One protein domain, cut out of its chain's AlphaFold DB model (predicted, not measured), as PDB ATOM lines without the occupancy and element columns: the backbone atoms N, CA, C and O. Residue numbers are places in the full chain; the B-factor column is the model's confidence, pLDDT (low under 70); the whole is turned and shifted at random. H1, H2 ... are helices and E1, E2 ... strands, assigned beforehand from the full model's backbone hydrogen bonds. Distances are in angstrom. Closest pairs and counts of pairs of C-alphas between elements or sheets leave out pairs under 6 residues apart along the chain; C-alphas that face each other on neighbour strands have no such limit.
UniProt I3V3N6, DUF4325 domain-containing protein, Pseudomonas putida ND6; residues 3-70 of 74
ATOM      1  N   VAL A   3      15.284  -8.023   6.127       79.19
ATOM      2  CA  VAL A   3      13.865  -8.028   6.536       79.19
ATOM      3  C   VAL A   3      13.247  -9.432   6.680       79.19
ATOM      4  O   VAL A   3      12.616  -9.681   7.703       79.19
ATOM      5  N   PRO A   4      13.418 -10.386   5.740       79.25
ATOM      6  CA  PRO A   4      12.802 -11.710   5.875       79.25
ATOM      7  C   PRO A   4      13.293 -12.502   7.092       79.25
ATOM      8  O   PRO A   4      12.525 -13.281   7.649       79.25
ATOM      9  N   ASN A   5      14.547 -12.306   7.509       76.50
ATOM     10  CA  ASN A   5      15.107 -12.988   8.678       76.50
ATOM     11  C   ASN A   5      14.570 -12.387   9.979       76.50
ATOM     12  O   ASN A   5      14.189 -13.131  10.877       76.50
ATOM     13  N   LEU A   6      14.428 -11.059  10.045       80.81
ATOM     14  CA  LEU A   6      13.810 -10.384  11.191       80.81
ATOM     15  C   LEU A   6      12.348 -10.803  11.419       80.81
ATOM     16  O   LEU A   6      11.867 -10.751  12.549       80.81
ATOM     17  N   LEU A   7      11.641 -11.235  10.372       79.75
ATOM     18  CA  LEU A   7      10.262 -11.727  10.479       79.75
ATOM     19  C   LEU A   7      10.169 -13.190  10.933       79.75
ATOM     20  O   LEU A   7       9.164 -13.570  11.522       79.75
ATOM     21  N   LYS A   8      11.183 -14.011  10.638       82.81
ATOM     22  CA  LYS A   8      11.146 -15.468  10.856       82.81
ATOM     23  C   LYS A   8      11.891 -15.931  12.104       82.81
ATOM     24  O   LYS A   8      11.588 -17.010  12.598       82.81
ATOM     25  N   SER A   9      12.847 -15.143  12.582       77.88
ATOM     26  CA  SER A   9      13.712 -15.501  13.704       77.88
ATOM     27  C   SER A   9      13.444 -14.615  14.919       77.88
ATOM     28  O   SER A   9      13.107 -13.434  14.777       77.88
ATOM     29  N   ASP A  10      13.633 -15.179  16.114       80.00
ATOM     30  CA  ASP A  10      13.642 -14.429  17.375       80.00
ATOM     31  C   ASP A  10      14.831 -13.469  17.442       80.00
ATOM     32  O   ASP A  10      14.653 -12.295  17.750       80.00
ATOM     33  N   VAL A  11      16.022 -13.945  17.065       89.88
ATOM     34  CA  VAL A  11      17.257 -13.152  17.018       89.88
ATOM     35  C   VAL A  11      17.962 -13.358  15.678       89.88
ATOM     36  O   VAL A  11      18.034 -14.470  15.155       89.88
ATOM     37  N   VAL A  12      18.484 -12.272  15.120       92.38
ATOM     38  CA  VAL A  12      19.294 -12.214  13.906       92.38
ATOM     39  C   VAL A  12      20.677 -11.699  14.288       92.38
ATOM     40  O   VAL A  12      20.839 -10.546  14.687       92.38
ATOM     41  N   GLU A  13      21.674 -12.568  14.159       93.19
ATOM     42  CA  GLU A  13      23.075 -12.203  14.346       93.19
ATOM     43  C   GLU A  13      23.657 -11.635  13.045       93.19
ATOM     44  O   GLU A  13      23.471 -12.201  11.966       93.19
ATOM     45  N   ILE A  14      24.362 -10.511  13.154       91.25
ATOM     46  CA  ILE A  14      25.085  -9.867  12.060       91.25
ATOM     47  C   ILE A  14      26.548  -9.773  12.470       91.25
ATOM     48  O   ILE A  14      26.886  -9.107  13.449       91.25
ATOM     49  N   VAL A  15      27.406 -10.449  11.708       91.75
ATOM     50  CA  VAL A  15      28.857 -10.457  11.903       91.75
ATOM     51  C   VAL A  15      29.497  -9.631  10.793       91.75
ATOM     52  O   VAL A  15      29.329  -9.946   9.617       91.75
ATOM     53  N   PHE A  16      30.206  -8.576  11.179       89.62
ATOM     54  CA  PHE A  16      30.890  -7.656  10.268       89.62
ATOM     55  C   PHE A  16      32.368  -8.030  10.040       89.62
ATOM     56  O   PHE A  16      33.015  -7.461   9.162       89.62
ATOM     57  N   ASP A  17      32.894  -9.001  10.796       87.19
ATOM     58  CA  ASP A  17      34.277  -9.490  10.682       87.19
ATOM     59  C   ASP A  17      34.613  -9.923   9.242       87.19
ATOM     60  O   ASP A  17      33.821 -10.595   8.574       87.19
ATOM     61  N   GLY A  18      35.817  -9.588   8.774       82.00
ATOM     62  CA  GLY A  18      36.307  -9.967   7.446       82.00
ATOM     63  C   GLY A  18      35.767  -9.107   6.300       82.00
ATOM     64  O   GLY A  18      36.005  -9.424   5.133       82.00
ATOM     65  N   SER A  19      35.061  -8.020   6.614       78.94
ATOM     66  CA  SER A  19      34.665  -6.993   5.653       78.94
ATOM     67  C   SER A  19      35.467  -5.709   5.877       78.94
ATOM     68  O   SER A  19      35.776  -5.344   7.006       78.94
ATOM     69  N   MET A  20      35.827  -5.011   4.798       71.75
ATOM     70  CA  MET A  20      36.490  -3.709   4.900       71.75
ATOM     71  C   MET A  20      35.460  -2.593   4.780       71.75
ATOM     72  O   MET A  20      34.904  -2.409   3.701       71.75
ATOM     73  N   GLY A  21      35.273  -1.847   5.874       67.88
ATOM     74  CA  GLY A  21      34.669  -0.512   5.921       67.88
ATOM     75  C   GLY A  21      33.295  -0.381   5.259       67.88
ATOM     76  O   GLY A  21      33.188  -0.201   4.047       67.88
ATOM     77  N   TYR A  22      32.228  -0.363   6.056       82.88
ATOM     78  CA  TYR A  22      30.910   0.000   5.538       82.88
ATOM     79  C   TYR A  22      30.767   1.517   5.462       82.88
ATOM     80  O   TYR A  22      31.077   2.232   6.410       82.88
ATOM     81  N   GLY A  23      30.256   2.012   4.335       86.81
ATOM     82  CA  GLY A  23      29.912   3.425   4.216       86.81
ATOM     83  C   GLY A  23      28.788   3.792   5.186       86.81
ATOM     84  O   GLY A  23      27.782   3.084   5.265       86.81
ATOM     85  N   SER A  24      28.928   4.930   5.861       87.81
ATOM     86  CA  SER A  24      27.938   5.479   6.796       87.81
ATOM     87  C   SER A  24      26.529   5.538   6.199       87.81
ATOM     88  O   SER A  24      25.581   5.046   6.803       87.81
ATOM     89  N   SER A  25      26.388   6.009   4.954       91.69
ATOM     90  CA  SER A  25      25.094   6.040   4.254       91.69
ATOM     91  C   SER A  25      24.484   4.651   4.044       91.69
ATOM     92  O   SER A  25      23.267   4.499   4.084       91.69
ATOM     93  N   PHE A  26      25.310   3.623   3.824       92.50
ATOM     94  CA  PHE A  26      24.805   2.258   3.691       92.50
ATOM     95  C   PHE A  26      24.273   1.741   5.028       92.50
ATOM     96  O   PHE A  26      23.180   1.183   5.060       92.50
ATOM     97  N   LEU A  27      25.014   1.938   6.124       93.56
ATOM     98  CA  LEU A  27      24.579   1.527   7.462       93.56
ATOM     99  C   LEU A  27      23.304   2.267   7.875       93.56
ATOM    100  O   LEU A  27      22.342   1.650   8.334       93.56
ATOM    101  N   GLU A  28      23.261   3.574   7.635       95.12
ATOM    102  CA  GLU A  28      22.098   4.389   7.949       95.12
ATOM    103  C   GLU A  28      20.842   3.896   7.218       95.12
ATOM    104  O   GLU A  28      19.784   3.750   7.830       95.12
ATOM    105  N   GLU A  29      20.929   3.611   5.920       94.12
ATOM    106  CA  GLU A  29      19.791   3.113   5.144       94.12
ATOM    107  C   GLU A  29      19.441   1.656   5.478       94.12
ATOM    108  O   GLU A  29      18.264   1.303   5.578       94.12
ATOM    109  N   ALA A  30      20.438   0.797   5.690       93.38
ATOM    110  CA  ALA A  30      20.218  -0.619   5.971       93.38
ATOM    111  C   ALA A  30      19.561  -0.858   7.339       93.38
ATOM    112  O   ALA A  30      18.770  -1.796   7.473       93.38
ATOM    113  N   PHE A  31      19.875  -0.019   8.330       95.81
ATOM    114  CA  PHE A  31      19.424  -0.175   9.711       95.81
ATOM    115  C   PHE A  31      18.431   0.912  10.133       95.81
ATOM    116  O   PHE A  31      17.296   0.593  10.487       95.81
ATOM    117  N   GLY A  32      18.795   2.192  10.023       96.06
ATOM    118  CA  GLY A  32      17.889   3.314  10.315       96.06
ATOM    119  C   GLY A  32      16.698   3.373   9.352       96.06
ATOM    120  O   GLY A  32      15.567   3.663   9.756       96.06
ATOM    121  N   GLY A  33      16.904   2.987   8.089       95.75
ATOM    122  CA  GLY A  33      15.840   2.883   7.090       95.75
ATOM    123  C   GLY A  33      14.732   1.892   7.469       95.75
ATOM    124  O   GLY A  33      13.576   2.098   7.100       95.75
ATOM    125  N   LEU A  34      15.020   0.858   8.272       95.31
ATOM    126  CA  LEU A  34      13.992  -0.070   8.768       95.31
ATOM    127  C   LEU A  34      12.964   0.629   9.664       95.31
ATOM    128  O   LEU A  34      11.777   0.299   9.601       95.31
ATOM    129  N   VAL A  35      13.419   1.602  10.456       96.81
ATOM    130  CA  VAL A  35      12.568   2.423  11.323       96.81
ATOM    131  C   VAL A  35      11.877   3.515  10.512       96.81
ATOM    132  O   VAL A  35      10.664   3.676  10.630       96.81
ATOM    133  N   ARG A  36      12.605   4.224   9.633       96.06
ATOM    134  CA  ARG A  36      12.025   5.283   8.781       96.06
ATOM    135  C   ARG A  36      10.870   4.776   7.920       96.06
ATOM    136  O   ARG A  36       9.853   5.453   7.821       96.06
ATOM    137  N   LEU A  37      11.006   3.569   7.365       95.25
ATOM    138  CA  LEU A  37       9.983   2.906   6.550       95.25
ATOM    139  C   LEU A  37       8.855   2.253   7.372       95.25
ATOM    140  O   LEU A  37       8.016   1.564   6.796       95.25
ATOM    141  N   GLY A  38       8.859   2.384   8.703       93.25
ATOM    142  CA  GLY A  38       7.842   1.798   9.580       93.25
ATOM    143  C   GLY A  38       7.813   0.266   9.581       93.25
ATOM    144  O   GLY A  38       6.813  -0.326   9.980       93.25
ATOM    145  N   LYS A  39       8.884  -0.398   9.123       92.94
ATOM    146  CA  LYS A  39       8.945  -1.869   9.057       92.94
ATOM    147  C   LYS A  39       9.175  -2.493  10.428       92.94
ATOM    148  O   LYS A  39       8.652  -3.571  10.696       92.94
ATOM    149  N   PHE A  40       9.962  -1.827  11.269       94.88
ATOM    150  CA  PHE A  40      10.254  -2.238  12.638       94.88
ATOM    151  C   PHE A  40      10.365  -1.008  13.540       94.88
ATOM    152  O   PHE A  40      10.814   0.046  13.094       94.88
ATOM    153  N   THR A  41       9.993  -1.142  14.814       96.06
ATOM    154  CA  THR A  41      10.346  -0.133  15.822       96.06
ATOM    155  C   THR A  41      11.785  -0.349  16.276       96.06
ATOM    156  O   THR A  41      12.296  -1.472  16.227       96.06
ATOM    157  N   LYS A  42      12.445   0.710  16.755       96.62
ATOM    158  CA  LYS A  42      13.785   0.582  17.343       96.62
ATOM    159  C   LYS A  42      13.794  -0.402  18.518       96.62
ATOM    160  O   LYS A  42      14.724  -1.188  18.624       96.62
ATOM    161  N   GLU A  43      12.728  -0.453  19.325       96.75
ATOM    162  CA  GLU A  43      12.620  -1.419  20.428       96.75
ATOM    163  C   GLU A  43      12.662  -2.871  19.928       96.75
ATOM    164  O   GLU A  43      13.379  -3.697  20.490       96.75
ATOM    165  N   ILE A  44      11.944  -3.180  18.840       94.75
ATOM    166  CA  ILE A  44      11.983  -4.514  18.225       94.75
ATOM    167  C   ILE A  44      13.382  -4.809  17.676       94.75
ATOM    168  O   ILE A  44      13.875  -5.924  17.821       94.75
ATOM    169  N   LEU A  45      14.044  -3.828  17.060       95.94
ATOM    170  CA  LEU A  45      15.395  -4.016  16.529       95.94
ATOM    171  C   LEU A  45      16.421  -4.281  17.640       95.94
ATOM    172  O   LEU A  45      17.236  -5.183  17.477       95.94
ATOM    173  N   HIS A  46      16.331  -3.595  18.783       96.38
ATOM    174  CA  HIS A  46      17.164  -3.867  19.967       96.38
ATOM    175  C   HIS A  46      16.956  -5.279  20.531       96.38
ATOM    176  O   HIS A  46      17.898  -5.896  21.015       96.38
ATOM    177  N   GLN A  47      15.739  -5.818  20.449       95.06
ATOM    178  CA  GLN A  47      15.455  -7.187  20.894       95.06
ATOM    179  C   GLN A  47      15.936  -8.246  19.900       95.06
ATOM    180  O   GLN A  47      16.330  -9.340  20.301       95.06
ATOM    181  N   LYS A  48      15.868  -7.938  18.602       94.75
ATOM    182  CA  LYS A  48      16.081  -8.922  17.538       94.75
ATOM    183  C   LYS A  48      17.477  -8.911  16.939       94.75
ATOM    184  O   LYS A  48      17.852  -9.913  16.343       94.75
ATOM    185  N   LEU A  49      18.236  -7.825  17.023       95.75
ATOM    186  CA  LEU A  49      19.557  -7.741  16.400       95.75
ATOM    187  C   LEU A  49      20.669  -8.026  17.408       95.75
ATOM    188  O   LEU A  49      20.742  -7.416  18.468       95.75
ATOM    189  N   SER A  50      21.585  -8.915  17.026       94.94
ATOM    190  CA  SER A  50      22.863  -9.103  17.709       94.94
ATOM    191  C   SER A  50      23.989  -8.729  16.752       94.94
ATOM    192  O   SER A  50      24.201  -9.403  15.746       94.94
ATOM    193  N   LEU A  51      24.674  -7.620  17.026       93.94
ATOM    194  CA  LEU A  51      25.723  -7.080  16.164       93.94
ATOM    195  C   LEU A  51      27.099  -7.470  16.710       93.94
ATOM    196  O   LEU A  51      27.380  -7.259  17.890       93.94
ATOM    197  N   LYS A  52      27.958  -8.033  15.857       92.31
ATOM    198  CA  LYS A  52      29.314  -8.455  16.215       92.31
ATOM    199  C   LYS A  52      30.329  -7.928  15.217       92.31
ATOM    200  O   LYS A  52      30.221  -8.181  14.020       92.31
ATOM    201  N   TYR A  53      31.341  -7.254  15.739       91.56
ATOM    202  CA  TYR A  53      32.491  -6.813  14.976       91.56
ATOM    203  C   TYR A  53      33.687  -6.695  15.912       91.56
ATOM    204  O   TYR A  53      33.638  -5.976  16.908       91.56
ATOM    205  N   LYS A  54      34.729  -7.470  15.638       86.88
ATOM    206  CA  LYS A  54      35.942  -7.529  16.455       86.88
ATOM    207  C   LYS A  54      36.972  -6.502  16.022       86.88
ATOM    208  O   LYS A  54      37.771  -6.076  16.847       86.88
ATOM    209  N   GLU A  55      36.980  -6.165  14.736       84.31
ATOM    210  CA  GLU A  55      37.998  -5.299  14.142       84.31
ATOM    211  C   GLU A  55      37.728  -3.823  14.451       84.31
ATOM    212  O   GLU A  55      38.677  -3.082  14.690       84.31
ATOM    213  N   ASP A  56      36.456  -3.416  14.519       83.94
ATOM    214  CA  ASP A  56      36.079  -2.038  14.841       83.94
ATOM    215  C   ASP A  56      34.727  -1.946  15.591       83.94
ATOM    216  O   ASP A  56      33.658  -1.975  14.979       83.94
ATOM    217  N   PRO A  57      34.729  -1.826  16.930       84.00
ATOM    218  CA  PRO A  57      33.494  -1.718  17.702       84.00
ATOM    219  C   PRO A  57      32.729  -0.406  17.462       84.00
ATOM    220  O   PRO A  57      31.523  -0.379  17.713       84.00
ATOM    221  N   TYR A  58      33.369   0.652  16.944       89.50
ATOM    222  CA  TYR A  58      32.702   1.939  16.708       89.50
ATOM    223  C   TYR A  58      31.591   1.827  15.668       89.50
ATOM    224  O   TYR A  58      30.544   2.456  15.802       89.50
ATOM    225  N   LEU A  59      31.761   0.949  14.681       90.31
ATOM    226  CA  LEU A  59      30.740   0.696  13.673       90.31
ATOM    227  C   LEU A  59      29.446   0.138  14.283       90.31
ATOM    228  O   LEU A  59      28.354   0.450  13.810       90.31
ATOM    229  N   ILE A  60      29.536  -0.664  15.351       93.56
ATOM    230  CA  ILE A  60      28.345  -1.129  16.077       93.56
ATOM    231  C   ILE A  60      27.635   0.060  16.732       93.56
ATOM    232  O   ILE A  60      26.410   0.151  16.658       93.56
ATOM    233  N   GLU A  61      28.388   0.975  17.346       94.19
ATOM    234  CA  GLU A  61      27.826   2.188  17.947       94.19
ATOM    235  C   GLU A  61      27.154   3.079  16.896       94.19
ATOM    236  O   GLU A  61      26.049   3.568  17.131       94.19
ATOM    237  N   GLU A  62      27.754   3.226  15.711       94.88
ATOM    238  CA  GLU A  62      27.153   3.954  14.589       94.88
ATOM    239  C   GLU A  62      25.840   3.313  14.125       94.88
ATOM    240  O   GLU A  62      24.838   4.009  13.950       94.88
ATOM    241  N   VAL A  63      25.798   1.984  13.972       96.00
ATOM    242  CA  VAL A  63      24.567   1.273  13.591       96.00
ATOM    243  C   VAL A  63      23.449   1.526  14.603       96.00
ATOM    244  O   VAL A  63      22.322   1.837  14.204       96.00
ATOM    245  N   TRP A  64      23.745   1.435  15.901       97.31
ATOM    246  CA  TRP A  64      22.754   1.724  16.938       97.31
ATOM    247  C   TRP A  64      22.336   3.188  16.942       97.31
ATOM    248  O   TRP A  64      21.142   3.475  17.009       97.31
ATOM    249  N   HIS A  65      23.279   4.111  16.752       97.38
ATOM    250  CA  HIS A  65      22.977   5.530  16.618       97.38
ATOM    251  C   HIS A  65      21.986   5.804  15.475       97.38
ATOM    252  O   HIS A  65      21.030   6.563  15.664       97.38
ATOM    253  N   TYR A  66      22.157   5.162  14.314       97.31
ATOM    254  CA  TYR A  66      21.228   5.295  13.190       97.31
ATOM    255  C   TYR A  66      19.839   4.728  13.492       97.31
ATOM    256  O   TYR A  66      18.839   5.342  13.119       97.31
ATOM    257  N   ILE A  67      19.755   3.583  14.174       97.56
ATOM    258  CA  ILE A  67      18.478   2.987  14.593       97.56
ATOM    259  C   ILE A  67      17.758   3.896  15.598       97.56
ATOM    260  O   ILE A  67      16.565   4.162  15.445       97.56
ATOM    261  N   ASP A  68      18.471   4.389  16.608       97.75
ATOM    262  CA  ASP A  68      17.884   5.136  17.722       97.75
ATOM    263  C   ASP A  68      17.488   6.566  17.343       97.75
ATOM    264  O   ASP A  68      16.520   7.111  17.892       97.75
ATOM    265  N   SER A  69      18.206   7.159  16.386       96.94
ATOM    266  CA  SER A  69      17.928   8.496  15.856       96.94
ATOM    267  C   SER A  69      16.835   8.499  14.784       96.94
ATOM    268  O   SER A  69      16.246   9.548  14.505       96.94
ATOM    269  N   ALA A  70      16.536   7.345  14.181       97.06
ATOM    270  CA  ALA A  70      15.526   7.238  13.143       97.06
ATOM    271  C   ALA A  70      14.105   7.444  13.691       97.06
ATOM    272  O   ALA A  70      13.728   6.991  14.774       97.06
TER     273      ALA A  70
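What this domain is: This is residues 3 to 70 of the 74 residues of the protein "DUF4325 domain-containing protein" of Pseudomonas putida ND6 (UniProt I3V3N6). A ribbon of two parallel strands, E1 and E2, makes one long side; helices H2 and H4, side by side, make the opposite one. H3 spans between at one end, with H1 beside it. The printed part, 68 residues, mostly helix, runs H1 E1 H2 H3 E2 H4, compact, with radius of gyration of the C-alphas 11.5 A and spans 29 by 23 by 16 A.

How they stand to each other: E1, residues 12 to 15, and E2, residues 49 to 52, are parallel; N 14 and O 50, 2.8 A apart, are within hydrogen-bond range. With H2, residues 24 to 36, and H3, residues 42 to 48, between them, they form a strand-helix-strand unit, its crossover right-handed. H4, residues 58 to 69, touches H2, closest at the C-alphas of Ile 67 and Gly 32, 4.3 A. O i to N i+4 pairs are within range throughout H3 and H4, and 7 of 9 in H2.

Where its parts are: H1, residues 3 to 8, begins at C-alpha 3 (13.865, -8.028, 6.536); H4, 16.2 A long, ends at C-alpha 69 (17.928, 8.496, 15.856). H2 is 16.0 A long.

The domain as a whole: The printed part has no cut and no long link. Residue 21 alone has pLDDT under 70.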